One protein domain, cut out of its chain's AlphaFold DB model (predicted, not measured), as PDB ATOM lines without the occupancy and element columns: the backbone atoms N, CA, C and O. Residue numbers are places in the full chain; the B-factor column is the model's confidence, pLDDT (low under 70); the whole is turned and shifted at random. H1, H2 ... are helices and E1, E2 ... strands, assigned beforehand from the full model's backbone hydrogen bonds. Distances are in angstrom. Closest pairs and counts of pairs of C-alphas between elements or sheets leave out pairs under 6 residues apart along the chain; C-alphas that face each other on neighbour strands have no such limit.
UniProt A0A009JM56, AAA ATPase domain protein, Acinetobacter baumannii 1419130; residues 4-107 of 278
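This is residues 4 to 107 of the 278 residues of the protein "AAA ATPase domain protein" of Acinetobacter baumannii 1419130 (UniProt A0A009JM56). A long, narrow, twisted antiparallel sheet, built on the paired strands E1 and E3, has the short strands E2 and E4 at its edges and a group of helices at one end. There H2 and H3 run opposite ways, and H5, standing up from the sheet, meets H3 crosswise; the short helix H1 is at the other end. The printed part has 104 residues, with five named helices and four named strands along the chain as H1 E1 H2 H3 H4 E2 H5 E3 E4, and its class is mixed, helices and strands. The sheet's order is E2 E1 E3 E4. The whole is elongated, 48 by 28 by 21 A, and only just compact, close to loose, with a radius of gyration of the C-alphas of 15.4 A.

E3, residues 88 to 97, is 27.5 A long from first to last C-alpha, from (394.719, 304.331, 345.850) to (407.305, 301.827, 370.170). E1 is residues 13 to 19, 20.0 A; E2 is residues 65 to 67, and E4 residues 100 to 103. H2, residues 25 to 38, is 20.0 A long, H3, residues 44 to 57, 19.5 A, and H5, residues 73 to 84, 16.4 A. H1 is residues 4 to 7, with C-alpha 4 at (398.990, 306.852, 371.083), and H4 is residues 60 to 63.

E1 and E3 are antiparallel at 160 degrees, with N 14 and O 94 2.8 A apart, within hydrogen-bond range. Edge strand E2 pairs with E1, N 15 to O 66 at 2.9 A. E3 and edge strand E4 form a hairpin, N 95 to O 102 at 2.9 A. E2, H5 and E3 make a split strand-helix-strand unit, two strands running the same way with E1 between them, and its crossover is right-handed. H5 is on the sheet, over E3, at a height of 10.3 A, and stands up from it at 55 degrees; the closest C-alphas of H5 and E3, those of Ile 83 and Arg 89, are 5.7 A apart. H5 touches H3 about perpendicular, at 89 degrees, with its residues 74 to 78 alone; the closest C-alphas, those of Met 49 and Ser 78, are 5.9 A apart. H2 and H3, a helical hairpin, only just touch, with 3 pairs of C-alphas within 8 A, the closest those of Asn 29 and Leu 57 at 7.5 A; their tilt is a shallow 16 degrees, opposite ways. H1, H2 and H4 only graze the sheet. H4 is close to but not clearly touching H3, with the C-alphas of Leu 57 and Leu 63 the closest, 7.6 A apart. Every O i to N i+4 pair is within hydrogen-bond range in H2, H3 and H5; H1 and H4 are too short for one.

The C-alphas farthest apart, of Lys 40 and Asp 98, are 49.7 A apart. The printed part has no cut, and its links between named elements are tight. Mean pLDDT of the printed part is 78.5; 34 residues are under 70, among them 21 to 29 and 53 to 63.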
ATOM      1  N   LEU A   4     397.633 307.396 371.079       92.62
ATOM      2  CA  LEU A   4     398.990 306.852 371.083       92.62
ATOM      3  C   LEU A   4     399.583 306.878 372.495       92.62
ATOM      4  O   LEU A   4     400.180 305.885 372.907       92.62
ATOM      5  N   ASP A   5     399.324 307.934 373.276       91.94
ATOM      6  CA  ASP A   5     399.694 307.983 374.698       91.94
ATOM      7  C   ASP A   5     399.015 306.860 375.493       91.94
ATOM      8  O   ASP A   5     399.665 306.180 376.291       91.94
ATOM      9  N   PHE A   6     397.716 306.635 375.257       91.06
ATOM     10  CA  PHE A   6     396.951 305.569 375.910       91.06
ATOM     11  C   PHE A   6     397.564 304.188 375.632       91.06
ATOM     12  O   PHE A   6     397.780 303.390 376.550       91.06
ATOM     13  N   LEU A   7     397.909 303.933 374.366       92.19
ATOM     14  CA  LEU A   7     398.523 302.687 373.900       92.19
ATOM     15  C   LEU A   7     400.024 302.582 374.227       92.19
ATOM     16  O   LEU A   7     400.635 301.538 373.984       92.19
ATOM     17  N   LYS A   8     400.626 303.629 374.809       92.12
ATOM     18  CA  LYS A   8     402.073 303.735 375.069       92.12
ATOM     19  C   LYS A   8     402.899 303.545 373.787       92.12
ATOM     20  O   LYS A   8     403.866 302.780 373.772       92.12
ATOM     21  N   LEU A   9     402.471 304.199 372.711       93.12
ATOM     22  CA  LEU A   9     403.139 304.230 371.413       93.12
ATOM     23  C   LEU A   9     403.847 305.569 371.212       93.12
ATOM     24  O   LEU A   9     403.435 306.595 371.751       93.12
ATOM     25  N   ASP A  10     404.905 305.557 370.407       93.81
ATOM     26  CA  ASP A  10     405.536 306.791 369.955       93.81
ATOM     27  C   ASP A  10     404.552 307.559 369.048       93.81
ATOM     28  O   ASP A  10     403.739 306.957 368.339       93.81
ATOM     29  N   HIS A  11     404.658 308.891 369.012       93.62
ATOM     30  CA  HIS A  11     403.886 309.752 368.107       93.62
ATOM     31  C   HIS A  11     404.402 309.640 366.665       93.62
ATOM     32  O   HIS A  11     404.990 310.571 366.124       93.62
ATOM     33  N   TYR A  12     404.225 308.463 366.070       92.81
ATOM     34  CA  TYR A  12     404.659 308.128 364.723       92.81
ATOM     35  C   TYR A  12     403.727 307.075 364.127       92.81
ATOM     36  O   TYR A  12     403.651 305.946 364.625       92.81
ATOM     37  N   VAL A  13     403.041 307.428 363.038       93.50
ATOM     38  CA  VAL A  13     402.136 306.513 362.332       93.50
ATOM     39  C   VAL A  13     402.496 306.516 360.858       93.50
ATOM     40  O   VAL A  13     402.108 307.390 360.088       93.50
ATOM     41  N   LYS A  14     403.238 305.493 360.441       93.44
ATOM     42  CA  LYS A  14     403.654 305.341 359.052       93.44
ATOM     43  C   LYS A  14     402.556 304.674 358.244       93.44
ATOM     44  O   LYS A  14     402.308 303.474 358.380       93.44
ATOM     45  N   CYS A  15     401.979 305.425 357.322       91.94
ATOM     46  CA  CYS A  15     401.058 304.907 356.326       91.94
ATOM     47  C   CYS A  15     401.804 304.619 355.023       91.94
ATOM     48  O   CYS A  15     402.775 305.283 354.661       91.94
ATOM     49  N   THR A  16     401.374 303.577 354.319       89.12
ATOM     50  CA  THR A  16     401.822 303.258 352.963       89.12
ATOM     51  C   THR A  16     400.601 303.063 352.087       89.12
ATOM     52  O   THR A  16     399.757 302.219 352.401       89.12
ATOM     53  N   ILE A  17     400.526 303.792 350.980       87.44
ATOM     54  CA  ILE A  17     399.453 303.661 349.990       87.44
ATOM     55  C   ILE A  17     399.964 302.968 348.727       87.44
ATOM     56  O   ILE A  17     401.145 303.044 348.381       87.44
ATOM     57  N   LEU A  18     399.069 302.266 348.036       84.44
ATOM     58  CA  LEU A  18     399.340 301.661 346.735       84.44
ATOM     59  C   LEU A  18     398.212 301.967 345.745       84.44
ATOM     60  O   LEU A  18     397.050 301.980 346.154       84.44
ATOM     61  N   PRO A  19     398.527 302.130 344.447       81.19
ATOM     62  CA  PRO A  19     397.522 302.176 343.394       81.19
ATOM     63  C   PRO A  19     396.650 300.918 343.393       81.19
ATOM     64  O   PRO A  19     397.146 299.797 343.559       81.19
ATOM     65  N   ILE A  20     395.351 301.095 343.170       79.75
ATOM     66  CA  ILE A  20     394.427 299.975 342.955       79.75
ATOM     67  C   ILE A  20     394.690 299.381 341.552       79.75
ATOM     68  O   ILE A  20     395.133 300.079 340.650       79.75
ATOM     69  N   ASN A  21     394.475 298.076 341.347       68.88
ATOM     70  CA  ASN A  21     394.606 297.384 340.048       68.88
ATOM     71  C   ASN A  21     395.991 297.389 339.370       68.88
ATOM     72  O   ASN A  21     396.071 297.210 338.156       68.88
ATOM     73  N   SER A  22     397.096 297.516 340.114       60.56
ATOM     74  CA  SER A  22     398.463 297.484 339.534       60.56
ATOM     75  C   SER A  22     398.737 298.622 338.541       60.56
ATOM     76  O   SER A  22     399.674 298.537 337.748       60.56
ATOM     77  N   ILE A  23     397.914 299.673 338.585       61.75
ATOM     78  CA  ILE A  23     398.026 300.853 337.730       61.75
ATOM     79  C   ILE A  23     399.434 301.421 337.905       61.75
ATOM     80  O   ILE A  23     399.872 301.685 339.033       61.75
ATOM     81  N   LYS A  24     400.165 301.578 336.797       64.69
ATOM     82  CA  LYS A  24     401.471 302.240 336.849       64.69
ATOM     83  C   LYS A  24     401.268 303.683 337.301       64.69
ATOM     84  O   LYS A  24     400.259 304.301 336.993       64.69
ATOM     85  N   ILE A  25     402.244 304.237 338.007       63.53
ATOM     86  CA  ILE A  25     402.227 305.622 338.512       63.53
ATOM     87  C   ILE A  25     401.835 306.621 337.402       63.53
ATOM     88  O   ILE A  25     401.000 307.496 337.621       63.53
ATOM     89  N   ASP A  26     402.337 306.419 336.183       63.31
ATOM     90  CA  ASP A  26     402.014 307.260 335.024       63.31
ATOM     91  C   ASP A  26     400.537 307.157 334.595       63.31
ATOM     92  O   ASP A  26     399.910 308.150 334.231       63.31
ATOM     93  N   GLU A  27     399.941 305.969 334.697       66.12
ATOM     94  CA  GLU A  27     398.515 305.744 334.430       66.12
ATOM     95  C   GLU A  27     397.624 306.295 335.550       66.12
ATOM     96  O   GLU A  27     396.490 306.700 335.285       66.12
ATOM     97  N   LEU A  28     398.125 306.350 336.790       68.94
ATOM     98  CA  LEU A  28     397.427 306.979 337.912       68.94
ATOM     99  C   LEU A  28     397.255 308.477 337.643       68.94
ATOM    100  O   LEU A  28     396.144 308.985 337.747       68.94
ATOM    101  N   ASN A  29     398.319 309.155 337.198       67.81
ATOM    102  CA  ASN A  29     398.265 310.567 336.807       67.81
ATOM    103  C   ASN A  29     397.245 310.813 335.686       67.81
ATOM    104  O   ASN A  29     396.472 311.769 335.742       67.81
ATOM    105  N   ILE A  30     397.191 309.927 334.685       70.38
ATOM    106  CA  ILE A  30     396.200 310.009 333.602       70.38
ATOM    107  C   ILE A  30     394.780 309.809 334.141       70.38
ATOM    108  O   ILE A  30     393.876 310.548 333.761       70.38
ATOM    109  N   LYS A  31     394.561 308.846 335.042       71.25
ATOM    110  CA  LYS A  31     393.243 308.613 335.644       71.25
ATOM    111  C   LYS A  31     392.783 309.754 336.533       71.25
ATOM    112  O   LYS A  31     391.613 310.102 336.450       71.25
ATOM    113  N   ILE A  32     393.677 310.344 337.322       70.69
ATOM    114  CA  ILE A  32     393.376 311.539 338.113       70.69
ATOM    115  C   ILE A  32     392.944 312.653 337.151       70.69
ATOM    116  O   ILE A  32     391.825 313.142 337.258       70.69
ATOM    117  N   ASN A  33     393.745 312.958 336.124       70.69
ATOM    118  CA  ASN A  33     393.385 313.957 335.111       70.69
ATOM    119  C   ASN A  33     392.037 313.656 334.426       70.69
ATOM    120  O   ASN A  33     391.233 314.560 334.236       70.69
ATOM    121  N   ASN A  34     391.763 312.400 334.066       71.94
ATOM    122  CA  ASN A  34     390.506 312.008 333.421       71.94
ATOM    123  C   ASN A  34     389.305 312.098 334.370       71.94
ATOM    124  O   ASN A  34     388.230 312.513 333.941       71.94
ATOM    125  N   TYR A  35     389.476 311.731 335.642       70.69
ATOM    126  CA  TYR A  35     388.442 311.867 336.666       70.69
ATOM    127  C   TYR A  35     388.042 313.337 336.812       70.69
ATOM    128  O   TYR A  35     386.867 313.658 336.686       70.69
ATOM    129  N   PHE A  36     389.022 314.239 336.923       68.12
ATOM    130  CA  PHE A  36     388.766 315.680 336.987       68.12
ATOM    131  C   PHE A  36     388.208 316.259 335.677       68.12
ATOM    132  O   PHE A  36     387.290 317.066 335.692       68.12
ATOM    133  N   ASN A  37     388.683 315.829 334.511       68.31
ATOM    134  CA  ASN A  37     388.148 316.337 333.243       68.31
ATOM    135  C   ASN A  37     386.711 315.857 332.951       68.31
ATOM    136  O   ASN A  37     386.028 316.447 332.114       68.31
ATOM    137  N   SER A  38     386.259 314.773 333.591       66.81
ATOM    138  CA  SER A  38     384.925 314.193 333.379       66.81
ATOM    139  C   SER A  38     383.890 314.605 334.430       66.81
ATOM    140  O   SER A  38     382.687 314.490 334.170       66.81
ATOM    141  N   SER A  39     384.312 315.132 335.583       67.25
ATOM    142  CA  SER A  39     383.411 315.652 336.612       67.25
ATOM    143  C   SER A  39     382.839 317.015 336.198       67.25
ATOM    144  O   SER A  39     383.523 318.029 336.127       67.25
ATOM    145  N   LYS A  40     381.531 317.045 335.908       56.53
ATOM    146  CA  LYS A  40     380.831 318.238 335.387       56.53
ATOM    147  C   LYS A  40     380.659 319.385 336.396       56.53
ATOM    148  O   LYS A  40     380.339 320.483 335.962       56.53
ATOM    149  N   ASN A  41     380.870 319.146 337.694       59.94
ATOM    150  CA  ASN A  41     380.736 320.125 338.779       59.94
ATOM    151  C   ASN A  41     381.861 319.914 339.807       59.94
ATOM    152  O   ASN A  41     381.633 319.285 340.836       59.94
ATOM    153  N   ILE A  42     383.073 320.387 339.513       64.94
ATOM    154  CA  ILE A  42     384.184 320.390 340.477       64.94
ATOM    155  C   ILE A  42     384.089 321.673 341.303       64.94
ATOM    156  O   ILE A  42     384.037 322.770 340.743       64.94
ATOM    157  N   SER A  43     384.057 321.547 342.625       71.25
ATOM    158  CA  SER A  43     384.167 322.688 343.537       71.25
ATOM    159  C   SER A  43     385.549 323.347 343.440       71.25
ATOM    160  O   SER A  43     386.545 322.723 343.079       71.25
ATOM    161  N   SER A  44     385.653 324.626 343.803       69.56
ATOM    162  CA  SER A  44     386.945 325.326 343.840       69.56
ATOM    163  C   SER A  44     387.966 324.650 344.767       69.56
ATOM    164  O   SER A  44     389.159 324.675 344.473       69.56
ATOM    165  N   GLU A  45     387.512 324.003 345.844       69.12
ATOM    166  CA  GLU A  45     388.380 323.248 346.757       69.12
ATOM    167  C   GLU A  45     388.943 321.982 346.105       69.12
ATOM    168  O   GLU A  45     390.148 321.747 346.165       69.12
ATOM    169  N   GLU A  46     388.107 321.199 345.424       67.50
ATOM    170  CA  GLU A  46     388.546 319.997 344.705       67.50
ATOM    171  C   GLU A  46     389.526 320.332 343.570       67.50
ATOM    172  O   GLU A  46     390.452 319.567 343.303       67.50
ATOM    173  N   TYR A  47     389.363 321.490 342.921       69.56
ATOM    174  CA  TYR A  47     390.288 321.951 341.885       69.56
ATOM    175  C   TYR A  47     391.662 322.346 342.452       69.56
ATOM    176  O   TYR A  47     392.694 322.005 341.869       69.56
ATOM    177  N   GLU A  48     391.706 323.024 343.601       70.12
ATOM    178  CA  GLU A  48     392.970 323.316 344.292       70.12
ATOM    179  C   GLU A  48     393.633 322.027 344.800       70.12
ATOM    180  O   GLU A  48     394.834 321.832 344.598       70.12
ATOM    181  N   MET A  49     392.852 321.094 345.364       69.19
ATOM    182  CA  MET A  49     393.319 319.751 345.745       69.19
ATOM    183  C   MET A  49     393.931 319.006 344.568       69.19
ATOM    184  O   MET A  49     395.018 318.445 344.692       69.19
ATOM    185  N   PHE A  50     393.287 319.052 343.404       67.12
ATOM    186  CA  PHE A  50     393.830 318.491 342.174       67.12
ATOM    187  C   PHE A  50     395.143 319.139 341.757       67.12
ATOM    188  O   PHE A  50     396.075 318.431 341.384       67.12
ATOM    189  N   ARG A  51     395.226 320.472 341.790       68.31
ATOM    190  CA  ARG A  51     396.428 321.201 341.382       68.31
ATOM    191  C   ARG A  51     397.618 320.828 342.262       68.31
ATOM    192  O   ARG A  51     398.665 320.457 341.743       68.31
ATOM    193  N   TYR A  52     397.417 320.836 343.573       70.06
ATOM    194  CA  TYR A  52     398.434 320.409 344.526       70.06
ATOM    195  C   TYR A  52     398.788 318.932 344.371       70.06
ATOM    196  O   TYR A  52     399.968 318.593 344.369       70.06
ATOM    197  N   LEU A  53     397.792 318.048 344.215       66.94
ATOM    198  CA  LEU A  53     398.038 316.638 343.941       66.94
ATOM    199  C   LEU A  53     398.900 316.519 342.694       66.94
ATOM    200  O   LEU A  53     399.947 315.912 342.760       66.94
ATOM    201  N   LYS A  54     398.542 317.154 341.582       64.56
ATOM    202  CA  LYS A  54     399.323 317.125 340.342       64.56
ATOM    203  C   LYS A  54     400.773 317.577 340.540       64.56
ATOM    204  O   LYS A  54     401.668 316.927 340.003       64.56
ATOM    205  N   ASP A  55     401.004 318.626 341.325       65.25
ATOM    206  CA  ASP A  55     402.344 319.144 341.620       65.25
ATOM    207  C   ASP A  55     403.137 318.206 342.559       65.25
ATOM    208  O   ASP A  55     404.313 317.938 342.320       65.25
ATOM    209  N   SER A  56     402.484 317.630 343.572       62.94
ATOM    210  CA  SER A  56     403.061 316.671 344.533       62.94
ATOM    211  C   SER A  56     403.249 315.266 343.936       62.94
ATOM    212  O   SER A  56     404.174 314.529 344.281       62.94
ATOM    213  N   LEU A  57     402.420 314.895 342.958       56.31
ATOM    214  CA  LEU A  57     402.436 313.600 342.284       56.31
ATOM    215  C   LEU A  57     403.664 313.436 341.371       56.31
ATOM    216  O   LEU A  57     404.078 312.306 341.105       56.31
ATOM    217  N   TYR A  58     404.305 314.528 340.938       54.94
ATOM    218  CA  TYR A  58     405.625 314.453 340.298       54.94
ATOM    219  C   TYR A  58     406.696 313.868 341.236       54.94
ATOM    220  O   TYR A  58     407.666 313.282 340.754       54.94
ATOM    221  N   ASP A  59     406.479 313.931 342.555       55.81
ATOM    222  CA  ASP A  59     407.317 313.322 343.590       55.81
ATOM    223  C   ASP A  59     406.580 312.194 344.350       55.81
ATOM    224  O   ASP A  59     406.751 311.995 345.554       55.81
ATOM    225  N   LEU A  60     405.772 311.397 343.631       51.47
ATOM    226  CA  LEU A  60     404.984 310.244 344.119       51.47
ATOM    227  C   LEU A  60     405.758 309.213 344.970       51.47
ATOM    228  O   LEU A  60     405.149 308.369 345.635       51.47
ATOM    229  N   LYS A  61     407.097 309.250 344.972       53.91
ATOM    230  CA  LYS A  61     407.917 308.457 345.901       53.91
ATOM    231  C   LYS A  61     407.691 308.867 347.359       53.91
ATOM    232  O   LYS A  61     407.691 307.981 348.211       53.91
ATOM    233  N   SER A  62     407.472 310.154 347.625       57.47
ATOM    234  CA  SER A  62     407.166 310.687 348.958       57.47
ATOM    235  C   SER A  62     405.761 310.283 349.428       57.47
ATOM    236  O   SER A  62     405.588 309.829 350.554       57.47
ATOM    237  N   LEU A  63     404.772 310.310 348.528       63.66
ATOM    238  CA  LEU A  63     403.385 309.924 348.813       63.66
ATOM    239  C   LEU A  63     403.194 308.422 349.032       63.66
ATOM    240  O   LEU A  63     402.212 308.016 349.646       63.66
ATOM    241  N   ARG A  64     404.106 307.564 348.555       75.88
ATOM    242  CA  ARG A  64     403.975 306.114 348.758       75.88
ATOM    243  C   ARG A  64     404.009 305.754 350.234       75.88
ATOM    244  O   ARG A  64     403.309 304.825 350.629       75.88
ATOM    245  N   SER A  65     404.834 306.437 351.026       84.38
ATOM    246  CA  SER A  65     404.879 306.220 352.463       84.38
ATOM    247  C   SER A  65     405.225 307.490 353.221       84.38
ATOM    248  O   SER A  65     406.278 308.078 353.000       84.38
ATOM    249  N   PHE A  66     404.356 307.843 354.157       86.06
ATOM    250  CA  PHE A  66     404.383 309.101 354.893       86.06
ATOM    251  C   PHE A  66     404.052 308.861 356.365       86.06
ATOM    252  O   PHE A  66     403.441 307.847 356.718       86.06
ATOM    253  N   ASP A  67     404.468 309.794 357.218       90.06
ATOM    254  CA  ASP A  67     403.992 309.862 358.595       90.06
ATOM    255  C   ASP A  67     402.685 310.652 358.631       90.06
ATOM    256  O   ASP A  67     402.657 311.832 358.285       90.06
ATOM    257  N   LEU A  68     401.606 309.982 359.029       88.69
ATOM    258  CA  LEU A  68     400.255 310.530 359.051       88.69
ATOM    259  C   LEU A  68     400.151 311.778 359.938       88.69
ATOM    260  O   LEU A  68     399.397 312.687 359.611       88.69
ATOM    261  N   LEU A  69     400.911 311.831 361.036       89.31
ATOM    262  CA  LEU A  69     400.819 312.915 362.021       89.31
ATOM    263  C   LEU A  69     401.517 314.207 361.573       89.31
ATOM    264  O   LEU A  69     401.272 315.263 362.151       89.31
ATOM    265  N   HIS A  70     402.377 314.132 360.555       88.44
ATOM    266  CA  HIS A  70     403.098 315.282 360.005       88.44
ATOM    267  C   HIS A  70     402.442 315.875 358.752       88.44
ATOM    268  O   HIS A  70     402.950 316.858 358.214       88.44
ATOM    269  N   LEU A  71     401.326 315.303 358.295       84.56
ATOM    270  CA  LEU A  71     400.593 315.820 357.147       84.56
ATOM    271  C   LEU A  71     399.765 317.052 357.517       84.56
ATOM    272  O   LEU A  71     399.096 317.104 358.550       84.56
ATOM    273  N   SER A  72     399.757 318.031 356.620       85.00
ATOM    274  CA  SER A  72     398.826 319.152 356.664       85.00
ATOM    275  C   SER A  72     397.384 318.689 356.420       85.00
ATOM    276  O   SER A  72     397.124 317.658 355.793       85.00
ATOM    277  N   SER A  73     396.412 319.495 356.855       81.12
ATOM    278  CA  SER A  73     394.985 319.245 356.592       81.12
ATOM    279  C   SER A  73     394.683 319.085 355.099       81.12
ATOM    280  O   SER A  73     393.827 318.295 354.708       81.12
ATOM    281  N   PHE A  74     395.417 319.812 354.260       77.38
ATOM    282  CA  PHE A  74     395.290 319.756 352.815       77.38
ATOM    283  C   PHE A  74     395.802 318.424 352.233       77.38
ATOM    284  O   PHE A  74     395.130 317.810 351.400       77.38
ATOM    285  N   GLU A  75     396.960 317.939 352.688       81.19
ATOM    286  CA  GLU A  75     397.511 316.636 352.284       81.19
ATOM    287  C   GLU A  75     396.599 315.482 352.706       81.19
ATOM    288  O   GLU A  75     396.333 314.580 351.910       81.19
ATOM    289  N   LEU A  76     396.055 315.543 353.927       83.38
ATOM    290  CA  LEU A  76     395.100 314.555 354.429       83.38
ATOM    291  C   LEU A  76     393.842 314.490 353.558       83.38
ATOM    292  O   LEU A  76     393.460 313.404 353.121       83.38
ATOM    293  N   LYS A  77     393.240 315.645 353.237       82.31
ATOM    294  CA  LYS A  77     392.087 315.717 352.321       82.31
ATOM    295  C   LYS A  77     392.422 315.137 350.948       82.31
ATOM    296  O   LYS A  77     391.631 314.392 350.380       82.31
ATOM    297  N   SER A  78     393.610 315.444 350.432       79.06
ATOM    298  CA  SER A  78     394.075 314.963 349.128       79.06
ATOM    299  C   SER A  78     394.199 313.439 349.087       79.06
ATOM    300  O   SER A  78     393.758 312.803 348.131       79.06
ATOM    301  N   ILE A  79     394.742 312.833 350.146       82.00
ATOM    302  CA  ILE A  79     394.815 311.374 350.286       82.00
ATOM    303  C   ILE A  79     393.415 310.768 350.441       82.00
ATOM    304  O   ILE A  79     393.138 309.759 349.791       82.00
ATOM    305  N   SER A  80     392.530 311.386 351.236       84.25
ATOM    306  CA  SER A  80     391.131 310.945 351.388       84.25
ATOM    307  C   SER A  80     390.430 310.875 350.037       84.25
ATOM    308  O   SER A  80     389.910 309.828 349.662       84.25
ATOM    309  N   PHE A  81     390.545 311.938 349.236       81.56
ATOM    310  CA  PHE A  81     389.974 311.999 347.895       81.56
ATOM    311  C   PHE A  81     390.489 310.879 346.980       81.56
ATOM    312  O   PHE A  81     389.710 310.239 346.278       81.56
ATOM    313  N   LEU A  82     391.798 310.593 346.986       80.25
ATOM    314  CA  LEU A  82     392.359 309.509 346.169       80.25
ATOM    315  C   LEU A  82     391.836 308.124 346.586       80.25
ATOM    316  O   LEU A  82     391.705 307.238 345.733       80.25
ATOM    317  N   ILE A  83     391.583 307.925 347.882       85.44
ATOM    318  CA  ILE A  83     391.008 306.688 348.422       85.44
ATOM    319  C   ILE A  83     389.532 306.583 348.021       85.44
ATOM    320  O   ILE A  83     389.123 305.553 347.483       85.44
ATOM    321  N   GLU A  84     388.754 307.648 348.213       84.06
ATOM    322  CA  GLU A  84     387.326 307.724 347.868       84.06
ATOM    323  C   GLU A  84     387.077 307.552 346.366       84.06
ATOM    324  O   GLU A  84     386.169 306.827 345.960       84.06
ATOM    325  N   ALA A  85     387.939 308.129 345.524       80.06
ATOM    326  CA  ALA A  85     387.904 307.951 344.073       80.06
ATOM    327  C   ALA A  85     388.330 306.537 343.619       80.06
ATOM    328  O   ALA A  85     388.317 306.236 342.422       80.06
ATOM    329  N   GLY A  86     388.749 305.661 344.543       81.06
ATOM    330  CA  GLY A  86     389.180 304.297 344.238       81.06
ATOM    331  C   GLY A  86     390.477 304.237 343.425       81.06
ATOM    332  O   GLY A  86     390.698 303.296 342.656       81.06
ATOM    333  N   LEU A  87     391.334 305.249 343.554       79.94
ATOM    334  CA  LEU A  87     392.594 305.341 342.815       79.94
ATOM    335  C   LEU A  87     393.747 304.723 343.607       79.94
ATOM    336  O   LEU A  87     394.602 304.037 343.037       79.94
ATOM    337  N   VAL A  88     393.742 304.914 344.926       83.69
ATOM    338  CA  VAL A  88     394.719 304.331 345.850       83.69
ATOM    339  C   VAL A  88     394.019 303.624 347.005       83.69
ATOM    340  O   VAL A  88     392.860 303.880 347.309       83.69
ATOM    341  N   ARG A  89     394.743 302.728 347.670       87.31
ATOM    342  CA  ARG A  89     394.322 302.100 348.925       87.31
ATOM    343  C   ARG A  89     395.432 302.175 349.955       87.31
ATOM    344  O   ARG A  89     396.613 302.123 349.595       87.31
ATOM    345  N   ILE A  90     395.060 302.202 351.229       89.25
ATOM    346  CA  ILE A  90     396.005 301.969 352.318       89.25
ATOM    347  C   ILE A  90     396.459 300.510 352.228       89.25
ATOM    348  O   ILE A  90     395.658 299.582 352.298       89.25
ATOM    349  N   TYR A  91     397.753 300.314 352.002       88.19
ATOM    350  CA  TYR A  91     398.376 298.996 351.923       88.19
ATOM    351  C   TYR A  91     398.917 298.549 353.274       88.19
ATOM    352  O   TYR A  91     398.849 297.370 353.615       88.19
ATOM    353  N   LYS A  92     399.500 299.485 354.025       90.88
ATOM    354  CA  LYS A  92     400.186 299.176 355.271       90.88
ATOM    355  C   LYS A  92     400.113 300.350 356.231       90.88
ATOM    356  O   LYS A  92     400.380 301.480 355.833       90.88
ATOM    357  N   VAL A  93     399.815 300.045 357.488       93.56
ATOM    358  CA  VAL A  93     399.939 300.966 358.618       93.56
ATOM    359  C   VAL A  93     400.949 300.368 359.588       93.56
ATOM    360  O   VAL A  93     400.897 299.172 359.894       93.56
ATOM    361  N   SER A  94     401.896 301.187 360.019       94.75
ATOM    362  CA  SER A  94     402.939 300.822 360.964       94.75
ATOM    363  C   SER A  94     403.038 301.860 362.070       94.75
ATOM    364  O   SER A  94     402.919 303.057 361.820       94.75
ATOM    365  N   PHE A  95     403.309 301.386 363.275       95.44
ATOM    366  CA  PHE A  95     403.465 302.194 364.479       95.44
ATOM    367  C   PHE A  95     404.905 302.096 364.975       95.44
ATOM    368  O   PHE A  95     405.645 301.202 364.552       95.44
ATOM    369  N   SER A  96     405.309 303.006 365.861       94.56
ATOM    370  CA  SER A  96     406.589 302.918 366.568       94.56
ATOM    371  C   SER A  96     406.374 302.779 368.072       94.56
ATOM    372  O   SER A  96     405.472 303.392 368.640       94.56
ATOM    373  N   LYS A  97     407.204 301.956 368.712       93.69
ATOM    374  CA  LYS A  97     407.305 301.827 370.170       93.69
ATOM    375  C   LYS A  97     408.765 301.617 370.523       93.69
ATOM    376  O   LYS A  97     409.416 300.750 369.936       93.69
ATOM    377  N   ASP A  98     409.297 302.432 371.426       91.81
ATOM    378  CA  ASP A  98     410.722 302.437 371.770       91.81
ATOM    379  C   ASP A  98     411.626 302.551 370.523       91.81
ATOM    380  O   ASP A  98     412.662 301.886 370.417       91.81
ATOM    381  N   LYS A  99     411.216 303.374 369.542       89.12
ATOM    382  CA  LYS A  99     411.893 303.564 368.240       89.12
ATOM    383  C   LYS A  99     411.944 302.321 367.342       89.12
ATOM    384  O   LYS A  99     412.671 302.313 366.344       89.12
ATOM    385  N   LYS A 100     411.200 301.262 367.666       92.88
ATOM    386  CA  LYS A 100     411.036 300.087 366.803       92.88
ATOM    387  C   LYS A 100     409.731 300.198 366.037       92.88
ATOM    388  O   LYS A 100     408.668 300.318 366.636       92.88
ATOM    389  N   ILE A 101     409.829 300.107 364.712       93.12
ATOM    390  CA  ILE A 101     408.670 300.131 363.822       93.12
ATOM    391  C   ILE A 101     408.111 298.717 363.682       93.12
ATOM    392  O   ILE A 101     408.847 297.787 363.349       93.12
ATOM    393  N   PHE A 102     406.806 298.579 363.871       93.88
ATOM    394  CA  PHE A 102     406.067 297.331 363.704       93.88
ATOM    395  C   PHE A 102     404.751 297.592 362.962       93.88
ATOM    396  O   PHE A 102     404.365 298.739 362.729       93.88
ATOM    397  N   ASN A 103     404.091 296.542 362.488       93.06
ATOM    398  CA  ASN A 103     402.884 296.666 361.672       93.06
ATOM    399  C   ASN A 103     401.636 296.673 362.548       93.06
ATOM    400  O   ASN A 103     401.647 296.138 363.649       93.06
ATOM    401  N   TYR A 104     400.523 297.185 362.018       90.00
ATOM    402  CA  TYR A 104     399.223 297.081 362.691       90.00
ATOM    403  C   TYR A 104     398.890 295.629 363.101       90.00
ATOM    404  O   TYR A 104     398.309 295.410 364.153       90.00
ATOM    405  N   THR A 105     399.308 294.640 362.301       89.56
ATOM    406  CA  THR A 105     399.092 293.208 362.567       89.56
ATOM    407  C   THR A 105     399.843 292.681 363.784       89.56
ATOM    408  O   THR A 105     399.523 291.597 364.256       89.56
ATOM    409  N   ASP A 106     400.852 293.414 364.257       93.31
ATOM    410  CA  ASP A 106     401.683 293.017 365.394       93.31
ATOM    411  C   ASP A 106     401.165 293.624 366.716       93.31
ATOM    412  O   ASP A 106     401.726 293.348 367.775       93.31
ATOM    413  N   LEU A 107     400.106 294.447 366.665       92.56
ATOM    414  CA  LEU A 107     399.419 294.951 367.854       92.56
ATOM    415  C   LEU A 107     398.739 293.799 368.605       92.56
ATOM    416  O   LEU A 107     398.171 292.880 368.010       92.56
TER     417      LEU A 107